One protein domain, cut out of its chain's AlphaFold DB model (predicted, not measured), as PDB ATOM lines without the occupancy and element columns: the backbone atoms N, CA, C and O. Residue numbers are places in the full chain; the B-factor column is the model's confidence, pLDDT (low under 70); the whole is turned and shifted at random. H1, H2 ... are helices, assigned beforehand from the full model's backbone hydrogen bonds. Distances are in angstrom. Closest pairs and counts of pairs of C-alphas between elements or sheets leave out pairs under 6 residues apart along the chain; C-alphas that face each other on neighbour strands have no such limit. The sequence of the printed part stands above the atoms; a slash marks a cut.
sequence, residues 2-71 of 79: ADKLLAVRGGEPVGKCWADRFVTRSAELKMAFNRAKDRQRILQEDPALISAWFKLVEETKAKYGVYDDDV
ATOM      1  N   ALA A   2     -45.138 -43.675 -55.630       83.94
ATOM      2  CA  ALA A   2     -45.319 -44.105 -57.022       83.94
ATOM      3  C   ALA A   2     -45.562 -45.620 -57.187       83.94
ATOM      4  O   ALA A   2     -46.546 -45.997 -57.813       83.94
ATOM      5  N   ASP A   3     -44.767 -46.479 -56.536       91.31
ATOM      6  CA  ASP A   3     -44.968 -47.940 -56.603       91.31
ATOM      7  C   ASP A   3     -46.321 -48.390 -56.060       91.31
ATOM      8  O   ASP A   3     -46.951 -49.285 -56.611       91.31
ATOM      9  N   LYS A   4     -46.809 -47.731 -55.002       89.69
ATOM     10  CA  LYS A   4     -48.123 -48.038 -54.422       89.69
ATOM     11  C   LYS A   4     -49.246 -47.728 -55.416       89.69
ATOM     12  O   LYS A   4     -50.187 -48.500 -55.527       89.69
ATOM     13  N   LEU A   5     -49.129 -46.627 -56.161       88.69
ATOM     14  CA  LEU A   5     -50.093 -46.253 -57.199       88.69
ATOM     15  C   LEU A   5     -50.043 -47.205 -58.401       88.69
ATOM     16  O   LEU A   5     -51.086 -47.510 -58.974       88.69
ATOM     17  N   LEU A   6     -48.852 -47.678 -58.778       89.81
ATOM     18  CA  LEU A   6     -48.688 -48.643 -59.868       89.81
ATOM     19  C   LEU A   6     -49.214 -50.026 -59.487       89.81
ATOM     20  O   LEU A   6     -49.928 -50.622 -60.284       89.81
ATOM     21  N   ALA A   7     -48.981 -50.477 -58.252       91.50
ATOM     22  CA  ALA A   7     -49.523 -51.735 -57.745       91.50
ATOM     23  C   ALA A   7     -51.062 -51.770 -57.800       91.50
ATOM     24  O   ALA A   7     -51.636 -52.762 -58.237       91.50
ATOM     25  N   VAL A   8     -51.735 -50.665 -57.451       93.12
ATOM     26  CA  VAL A   8     -53.203 -50.540 -57.576       93.12
ATOM     27  C   VAL A   8     -53.669 -50.602 -59.039       93.12
ATOM     28  O   VAL A   8     -54.776 -51.047 -59.317       93.12
ATOM     29  N   ARG A   9     -52.826 -50.178 -59.986       90.75
ATOM     30  CA  ARG A   9     -53.123 -50.168 -61.429       90.75
ATOM     31  C   ARG A   9     -52.648 -51.429 -62.162       90.75
ATOM     32  O   ARG A   9     -52.770 -51.482 -63.381       90.75
ATOM     33  N   GLY A  10     -52.093 -52.415 -61.451       91.50
ATOM     34  CA  GLY A  10     -51.517 -53.629 -62.045       91.50
ATOM     35  C   GLY A  10     -50.229 -53.389 -62.844       91.50
ATOM     36  O   GLY A  10     -49.889 -54.189 -63.710       91.50
ATOM     37  N   GLY A  11     -49.541 -52.273 -62.597       90.88
ATOM     38  CA  GLY A  11     -48.294 -51.909 -63.269       90.88
ATOM     39  C   GLY A  11     -47.049 -52.417 -62.545       90.88
ATOM     40  O   GLY A  11     -47.071 -52.702 -61.347       90.88
ATOM     41  N   GLU A  12     -45.939 -52.477 -63.276       92.44
ATOM     42  CA  GLU A  12     -44.633 -52.831 -62.716       92.44
ATOM     43  C   GLU A  12     -44.053 -51.709 -61.827       92.44
ATOM     44  O   GLU A  12     -44.399 -50.537 -62.012       92.44
ATOM     45  N   PRO A  13     -43.160 -52.033 -60.871       90.94
ATOM     46  CA  PRO A  13     -42.505 -51.045 -60.015       90.94
ATOM     47  C   PRO A  13     -41.670 -50.027 -60.797       90.94
ATOM     48  O   PRO A  13     -41.140 -50.304 -61.875       90.94
ATOM     49  N   VAL A  14     -41.486 -48.839 -60.222       91.56
ATOM     50  CA  VAL A  14     -40.632 -47.823 -60.828       91.56
ATOM     51  C   VAL A  14     -39.153 -48.200 -60.734       91.56
ATOM     52  O   VAL A  14     -38.673 -48.748 -59.743       91.56
ATOM     53  N   GLY A  15     -38.383 -47.854 -61.766       91.12
ATOM     54  CA  GLY A  15     -36.931 -48.025 -61.741       91.12
ATOM     55  C   GLY A  15     -36.241 -47.092 -60.736       91.12
ATOM     56  O   GLY A  15     -36.734 -46.006 -60.435       91.12
ATOM     57  N   LYS A  16     -35.033 -47.468 -60.292       91.06
ATOM     58  CA  LYS A  16     -34.227 -46.736 -59.289       91.06
ATOM     59  C   LYS A  16     -34.100 -45.223 -59.549       91.06
ATOM     60  O   LYS A  16     -34.136 -44.442 -58.609       91.06
ATOM     61  N   CYS A  17     -33.977 -44.806 -60.812       91.00
ATOM     62  CA  CYS A  17     -33.812 -43.398 -61.210       91.00
ATOM     63  C   CYS A  17     -35.132 -42.700 -61.604       91.00
ATOM     64  O   CYS A  17     -35.107 -41.683 -62.298       91.00
ATOM     65  N   TRP A  18     -36.295 -43.262 -61.263       91.31
ATOM     66  CA  TRP A  18     -37.586 -42.744 -61.725       91.31
ATOM     67  C   TRP A  18     -37.878 -41.325 -61.231       91.31
ATOM     68  O   TRP A  18     -38.342 -40.509 -62.024       91.31
ATOM     69  N   ALA A  19     -37.569 -41.016 -59.969       86.88
ATOM     70  CA  ALA A  19     -37.818 -39.695 -59.393       86.88
ATOM     71  C   ALA A  19     -37.020 -38.605 -60.127       86.88
ATOM     72  O   ALA A  19     -37.606 -37.642 -60.621       86.88
ATOM     73  N   ASP A  20     -35.712 -38.810 -60.304       85.75
ATOM     74  CA  ASP A  20     -34.838 -37.861 -61.006       85.75
ATOM     75  C   ASP A  20     -35.285 -37.645 -62.453       85.75
ATOM     76  O   ASP A  20     -35.385 -36.512 -62.928       85.75
ATOM     77  N   ARG A  21     -35.625 -38.729 -63.162       89.88
ATOM     78  CA  ARG A  21     -36.155 -38.647 -64.531       89.88
ATOM     79  C   ARG A  21     -37.493 -37.912 -64.580       89.88
ATOM     80  O   ARG A  21     -37.716 -37.143 -65.511       89.88
ATOM     81  N   PHE A  22     -38.369 -38.129 -63.597       86.50
ATOM     82  CA  PHE A  22     -39.668 -37.467 -63.505       86.50
ATOM     83  C   PHE A  22     -39.539 -35.959 -63.283       86.50
ATOM     84  O   PHE A  22     -40.196 -35.192 -63.984       86.50
ATOM     85  N   VAL A  23     -38.645 -35.530 -62.394       85.00
ATOM     86  CA  VAL A  23     -38.344 -34.106 -62.181       85.00
ATOM     87  C   VAL A  23     -37.680 -33.500 -63.420       85.00
ATOM     88  O   VAL A  23     -38.050 -32.417 -63.861       85.00
ATOM     89  N   THR A  24     -36.747 -34.222 -64.049       86.06
ATOM     90  CA  THR A  24     -36.003 -33.719 -65.216       86.06
ATOM     91  C   THR A  24     -36.911 -33.437 -66.417       86.06
ATOM     92  O   THR A  24     -36.712 -32.428 -67.098       86.06
ATOM     93  N   ARG A  25     -37.907 -34.301 -66.667       87.25
ATOM     94  CA  ARG A  25     -38.858 -34.165 -67.788       87.25
ATOM     95  C   ARG A  25     -40.000 -33.176 -67.534       87.25
ATOM     96  O   ARG A  25     -40.669 -32.797 -68.487       87.25
ATOM     97  N   SER A  26     -40.232 -32.775 -66.285       85.50
ATOM     98  CA  SER A  26     -41.377 -31.939 -65.904       85.50
ATOM     99  C   SER A  26     -40.914 -30.507 -65.639       85.50
ATOM    100  O   SER A  26     -40.448 -30.187 -64.546       85.50
ATOM    101  N   ALA A  27     -41.019 -29.635 -66.646       79.25
ATOM    102  CA  ALA A  27     -40.561 -28.244 -66.555       79.25
ATOM    103  C   ALA A  27     -41.254 -27.448 -65.430       79.25
ATOM    104  O   ALA A  27     -40.620 -26.620 -64.785       79.25
ATOM    105  N   GLU A  28     -42.515 -27.761 -65.134       77.25
ATOM    106  CA  GLU A  28     -43.285 -27.158 -64.037       77.25
ATOM    107  C   GLU A  28     -42.663 -27.452 -62.662       77.25
ATOM    108  O   GLU A  28     -42.569 -26.572 -61.809       77.25
ATOM    109  N   LEU A  29     -42.135 -28.667 -62.470       71.81
ATOM    110  CA  LEU A  29     -41.447 -29.054 -61.234       71.81
ATOM    111  C   LEU A  29     -40.069 -28.399 -61.102       71.81
ATOM    112  O   LEU A  29     -39.590 -28.223 -59.986       71.81
ATOM    113  N   LYS A  30     -39.440 -27.992 -62.215       62.66
ATOM    114  CA  LYS A  30     -38.198 -27.199 -62.170       62.66
ATOM    115  C   LYS A  30     -38.431 -25.784 -61.642       62.66
ATOM    116  O   LYS A  30     -37.499 -25.191 -61.117       62.66
ATOM    117  N   MET A  31     -39.639 -25.234 -61.784       58.31
ATOM    118  CA  MET A  31     -39.971 -23.904 -61.260       58.31
ATOM    119  C   MET A  31     -40.350 -23.932 -59.776       58.31
ATOM    120  O   MET A  31     -40.190 -22.926 -59.087       58.31
ATOM    121  N   ALA A  32     -40.774 -25.087 -59.264       58.06
ATOM    122  CA  ALA A  32     -41.002 -25.321 -57.844       58.06
ATOM    123  C   ALA A  32     -39.680 -25.599 -57.112       58.06
ATOM    124  O   ALA A  32     -39.501 -26.629 -56.462       58.06
ATOM    125  N   PHE A  33     -38.716 -24.678 -57.200       52.41
ATOM    126  CA  PHE A  33     -37.651 -24.680 -56.208       52.41
ATOM    127  C   PHE A  33     -38.304 -24.406 -54.855       52.41
ATOM    128  O   PHE A  33     -38.896 -23.344 -54.649       52.41
ATOM    129  N   ASN A  34     -38.138 -25.330 -53.907       56.69
ATOM    130  CA  ASN A  34     -38.084 -24.942 -52.507       56.69
ATOM    131  C   ASN A  34     -37.064 -23.806 -52.453       56.69
ATOM    132  O   ASN A  34     -35.865 -24.057 -52.591       56.69
ATOM    133  N   ARG A  35     -37.514 -22.550 -52.336       58.28
ATOM    134  CA  ARG A  35     -36.606 -21.474 -51.950       58.28
ATOM    135  C   ARG A  35     -36.015 -21.965 -50.647       58.28
ATOM    136  O   ARG A  35     -36.753 -22.104 -49.672       58.28
ATOM    137  N   ALA A  36     -34.731 -22.319 -50.663       60.84
ATOM    138  CA  ALA A  36     -34.034 -22.658 -49.443       60.84
ATOM    139  C   ALA A  36     -34.334 -21.504 -48.490       60.84
ATOM    140  O   ALA A  36     -34.036 -20.349 -48.813       60.84
ATOM    141  N   LYS A  37     -35.049 -21.791 -47.392       64.12
ATOM    142  CA  LYS A  37     -35.255 -20.786 -46.354       64.12
ATOM    143  C   LYS A  37     -33.865 -20.277 -46.028       64.12
ATOM    144  O   LYS A  37     -32.967 -21.088 -45.793       64.12
ATOM    145  N   ASP A  38     -33.695 -18.962 -46.102       74.25
ATOM    146  CA  ASP A  38     -32.411 -18.343 -45.826       74.25
ATOM    147  C   ASP A  38     -31.904 -18.911 -44.499       74.25
ATOM    148  O   ASP A  38     -32.628 -18.903 -43.498       74.25
ATOM    149  N   ARG A  39     -30.704 -19.498 -44.508       73.81
ATOM    150  CA  ARG A  39     -30.132 -20.172 -43.338       73.81
ATOM    151  C   ARG A  39     -30.133 -19.230 -42.137       73.81
ATOM    152  O   ARG A  39     -30.355 -19.682 -41.019       73.81
ATOM    153  N   GLN A  40     -29.943 -17.932 -42.376       72.56
ATOM    154  CA  GLN A  40     -30.043 -16.915 -41.336       72.56
ATOM    155  C   GLN A  40     -31.443 -16.865 -40.724       72.56
ATOM    156  O   GLN A  40     -31.569 -16.844 -39.510       72.56
ATOM    157  N   ARG A  41     -32.498 -16.940 -41.536       76.25
ATOM    158  CA  ARG A  41     -33.886 -16.932 -41.063       76.25
ATOM    159  C   ARG A  41     -34.218 -18.160 -40.216       76.25
ATOM    160  O   ARG A  41     -34.887 -18.008 -39.209       76.25
ATOM    161  N   ILE A  42     -33.710 -19.340 -40.581       79.50
ATOM    162  CA  ILE A  42     -33.864 -20.557 -39.760       79.50
ATOM    163  C   ILE A  42     -33.115 -20.413 -38.429       79.50
ATOM    164  O   ILE A  42     -33.639 -20.778 -37.388       79.50
ATOM    165  N   LEU A  43     -31.892 -19.872 -38.444       78.12
ATOM    166  CA  LEU A  43     -31.096 -19.689 -37.223       78.12
ATOM    167  C   LEU A  43     -31.664 -18.619 -36.279       78.12
ATOM    168  O   LEU A  43     -31.317 -18.613 -35.104       78.12
ATOM    169  N   GLN A  44     -32.491 -17.709 -36.796       79.00
ATOM    170  CA  GLN A  44     -33.184 -16.677 -36.021       79.00
ATOM    171  C   GLN A  44     -34.587 -17.118 -35.568       79.00
ATOM    172  O   GLN A  44     -35.273 -16.350 -34.899       79.00
ATOM    173  N   GLU A  45     -35.039 -18.323 -35.928       83.88
ATOM    174  CA  GLU A  45     -36.285 -18.874 -35.394       83.88
ATOM    175  C   GLU A  45     -36.080 -19.311 -33.945       83.88
ATOM    176  O   GLU A  45     -35.140 -20.037 -33.629       83.88
ATOM    177  N   ASP A  46     -36.985 -18.880 -33.070       91.75
ATOM    178  CA  ASP A  46     -37.049 -19.325 -31.684       91.75
ATOM    179  C   ASP A  46     -38.132 -20.412 -31.562       91.75
ATOM    180  O   ASP A  46     -39.328 -20.103 -31.642       91.75
ATOM    181  N   PRO A  47     -37.753 -21.693 -31.370       90.38
ATOM    182  CA  PRO A  47     -38.712 -22.784 -31.234       90.38
ATOM    183  C   PRO A  47     -39.704 -22.578 -30.085       90.38
ATOM    184  O   PRO A  47     -40.850 -23.019 -30.188       90.38
ATOM    185  N   ALA A  48     -39.293 -21.910 -29.001       94.12
ATOM    186  CA  ALA A  48     -40.170 -21.639 -27.869       94.12
ATOM    187  C   ALA A  48     -41.242 -20.610 -28.242       94.12
ATOM    188  O   ALA A  48     -42.418 -20.822 -27.945       94.12
ATOM    189  N   LEU A  49     -40.860 -19.546 -28.957       93.50
ATOM    190  CA  LEU A  49     -41.790 -18.533 -29.455       93.50
ATOM    191  C   LEU A  49     -42.795 -19.126 -30.450       93.50
ATOM    192  O   LEU A  49     -43.993 -18.862 -30.355       93.50
ATOM    193  N   ILE A  50     -42.321 -19.964 -31.377       93.00
ATOM    194  CA  ILE A  50     -43.176 -20.643 -32.358       93.00
ATOM    195  C   ILE A  50     -44.169 -21.570 -31.645       93.00
ATOM    196  O   ILE A  50     -45.366 -21.522 -31.918       93.00
ATOM    197  N   SER A  51     -43.693 -22.375 -30.691       95.19
ATOM    198  CA  SER A  51     -44.544 -23.277 -29.906       95.19
ATOM    199  C   SER A  51     -45.587 -22.517 -29.079       95.19
ATOM    200  O   SER A  51     -46.762 -22.889 -29.058       95.19
ATOM    201  N   ALA A  52     -45.191 -21.404 -28.454       96.75
ATOM    202  CA  ALA A  52     -46.100 -20.545 -27.700       96.75
ATOM    203  C   ALA A  52     -47.208 -19.956 -28.585       96.75
ATOM    204  O   ALA A  52     -48.362 -19.904 -28.160       96.75
ATOM    205  N   TRP A  53     -46.884 -19.565 -29.822       96.94
ATOM    206  CA  TRP A  53     -47.877 -19.085 -30.782       96.94
ATOM    207  C   TRP A  53     -48.899 -20.171 -31.143       96.94
ATOM    208  O   TRP A  53     -50.099 -19.921 -31.067       96.94
ATOM    209  N   PHE A  54     -48.453 -21.394 -31.458       95.69
ATOM    210  CA  PHE A  54     -49.373 -22.502 -31.757       95.69
ATOM    211  C   PHE A  54     -50.264 -22.852 -30.564       95.69
ATOM    212  O   PHE A  54     -51.463 -23.062 -30.728       95.69
ATOM    213  N   LYS A  55     -49.701 -22.857 -29.352       97.25
ATOM    214  CA  LYS A  55     -50.473 -23.086 -28.128       97.25
ATOM    215  C   LYS A  55     -51.567 -22.030 -27.941       97.25
ATOM    216  O   LYS A  55     -52.699 -22.385 -27.633       97.25
ATOM    217  N   LEU A  56     -51.248 -20.756 -28.175       97.06
ATOM    218  CA  LEU A  56     -52.219 -19.664 -28.104       97.06
ATOM    219  C   LEU A  56     -53.363 -19.847 -29.115       97.06
ATOM    220  O   LEU A  56     -54.521 -19.588 -28.785       97.06
ATOM    221  N   VAL A  57     -53.051 -20.293 -30.335       94.62
ATOM    222  CA  VAL A  57     -54.060 -20.573 -31.370       94.62
ATOM    223  C   VAL A  57     -55.001 -21.691 -30.922       94.62
ATOM    224  O   VAL A  57     -56.216 -21.508 -30.977       94.62
ATOM    225  N   GLU A  58     -54.471 -22.803 -30.411       95.69
ATOM    226  CA  GLU A  58     -55.283 -23.925 -29.916       95.69
ATOM    227  C   GLU A  58     -56.161 -23.538 -28.718       95.69
ATOM    228  O   GLU A  58     -57.353 -23.846 -28.691       95.69
ATOM    229  N   GLU A  59     -55.623 -22.786 -27.754       97.12
ATOM    230  CA  GLU A  59     -56.406 -22.266 -26.625       97.12
ATOM    231  C   GLU A  59     -57.532 -21.333 -27.095       97.12
ATOM    232  O   GLU A  59     -58.643 -21.363 -26.559       97.12
ATOM    233  N   THR A  60     -57.269 -20.525 -28.125       95.81
ATOM    234  CA  THR A  60     -58.263 -19.626 -28.722       95.81
ATOM    235  C   THR A  60     -59.362 -20.412 -29.435       95.81
ATOM    236  O   THR A  60     -60.542 -20.130 -29.218       95.81
ATOM    237  N   LYS A  61     -59.001 -21.433 -30.222       95.00
ATOM    238  CA  LYS A  61     -59.963 -22.331 -30.876       95.00
ATOM    239  C   LYS A  61     -60.855 -23.022 -29.850       95.00
ATOM    240  O   LYS A  61     -62.075 -22.956 -29.969       95.00
ATOM    241  N   ALA A  62     -60.265 -23.583 -28.793       95.06
ATOM    242  CA  ALA A  62     -61.003 -24.234 -27.713       95.06
ATOM    243  C   ALA A  62     -61.948 -23.265 -26.982       95.06
ATOM    244  O   ALA A  62     -63.086 -23.620 -26.680       95.06
ATOM    245  N   LYS A  63     -61.508 -22.024 -26.734       96.62
ATOM    246  CA  LYS A  63     -62.323 -20.991 -26.078       96.62
ATOM    247  C   LYS A  63     -63.573 -20.623 -26.881       96.62
ATOM    248  O   LYS A  63     -64.615 -20.372 -26.280       96.62
ATOM    249  N   TYR A  64     -63.459 -20.548 -28.205       94.69
ATOM    250  CA  TYR A  64     -64.556 -20.128 -29.082       94.69
ATOM    251  C   TYR A  64     -65.274 -21.291 -29.778       94.69
ATOM    252  O   TYR A  64     -66.203 -21.045 -30.539       94.69
ATOM    253  N   GLY A  65     -64.890 -22.540 -29.498       93.00
ATOM    254  CA  GLY A  65     -65.510 -23.725 -30.093       93.00
ATOM    255  C   GLY A  65     -65.267 -23.854 -31.599       93.00
ATOM    256  O   GLY A  65     -66.129 -24.367 -32.303       93.00
ATOM    257  N   VAL A  66     -64.126 -23.369 -32.097       91.19
ATOM    258  CA  VAL A  66     -63.751 -23.487 -33.514       91.19
ATOM    259  C   VAL A  66     -63.255 -24.906 -33.772       91.19
ATOM    260  O   VAL A  66     -62.246 -25.318 -33.192       91.19
ATOM    261  N   TYR A  67     -63.952 -25.644 -34.635       89.75
ATOM    262  CA  TYR A  67     -63.530 -26.971 -35.071       89.75
ATOM    263  C   TYR A  67     -62.362 -26.878 -36.052       89.75
ATOM    264  O   TYR A  67     -62.215 -25.887 -36.761       89.75
ATOM    265  N   ASP A  68     -61.534 -27.923 -36.104       88.25
ATOM    266  CA  ASP A  68     -60.382 -27.993 -37.014       88.25
ATOM    267  C   ASP A  68     -60.787 -27.816 -38.483       88.25
ATOM    268  O   ASP A  68     -60.080 -27.139 -39.231       88.25
ATOM    269  N   ASP A  69     -61.950 -28.354 -38.854       88.44
ATOM    270  CA  ASP A  69     -62.530 -28.231 -40.193       88.44
ATOM    271  C   ASP A  69     -62.895 -26.773 -40.541       88.44
ATOM    272  O   ASP A  69     -62.838 -26.388 -41.705       88.44
ATOM    273  N   ASP A  70     -63.175 -25.938 -39.533       85.62
ATOM    274  CA  ASP A  70     -63.601 -24.541 -39.689       85.62
ATOM    275  C   ASP A  70     -62.450 -23.526 -39.525       85.62
ATOM    276  O   ASP A  70     -62.651 -22.320 -39.677       85.62
ATOM    277  N   VAL A  71     -61.220 -23.968 -39.218       86.00
ATOM    278  CA  VAL A  71     -60.069 -23.070 -38.951       86.00
ATOM    279  C   VAL A  71     -59.757 -22.151 -40.135       86.00
ATOM    280  O   VAL A  71     -59.221 -21.054 -39.955       86.00
TER     281      VAL A  71
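AT A GLANCE: This is residues 2 to 71 of the 79 residues of an uncharacterized protein of Alternaria arborescens (UniProt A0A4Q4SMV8). The model is a wide, open U of separate helices with no packed core. H5, the longest helix, makes one side; H1 with the strand-less stretch 9 to 17 makes the other; and H2, H3, the thin link of residues 32 to 38 and H4 run along the bottom between them. Residues 65 to 71, after H5, turn in from the end of that helix. The printed part has 70 residues with five named helices, H1, H2, H3, H4 and H5 in that order, and no named strand; the class is all helix. The whole is extended, with a radius of gyration of the C-alphas of 20.8 A and spans of 51 by 35 by 20 A.

IN THESE COORDINATES: The printed part begins with H1, residues 2 to 8, 10.2 A from first to last C-alpha; C-alpha 2 is at (-45.319, -44.105, -57.022). H2, residues 18 to 25, is 10.6 A long. H3, residues 27 to 31, is 6.9 A long, and H4, residues 39 to 43, is 6.2 A long, beginning at C-alpha 39 at (-30.132, -20.172, -43.338). H5, residues 47 to 64, is 26.1 A long and ends at C-alpha 64 at (-64.556, -20.128, -29.082).

HOW THE PARTS SIT: H1 touches no helix, and it is apart from H2, to which a short link of 9 residues joins it. H2 and H3 touch only at the corner by their tight link of 1 residue, and only just, with 3 pairs of C-alphas within 8 A; their closest C-alphas are those of Val 23 and Leu 29, 6.0 A apart. H3 and H4 are apart, with a short link of 7 residues between them. H4 and H5 are apart too, though the link between them is a tight one of 3 residues. H1 and H5 are apart. In H1, H2, H3, H4 and H5 every O i to N i+4 pair is within hydrogen-bond range.

THE WHOLE: The two C-alphas farthest apart are those of Glu 12 and Lys 63, at 51.7 A, and the C-alphas of Ala 2 and Val 71 are 31.4 A apart. Residues 20 to 56 stand free: no C-alpha 8 or more apart along the chain comes within 10 A of theirs. The printed part has no cut, and no link is long. The mean pLDDT of the printed part is 85.4; residues 30 to 37, of which 30 and 31 belong to H3, are under 70, while H5 has a mean of 95.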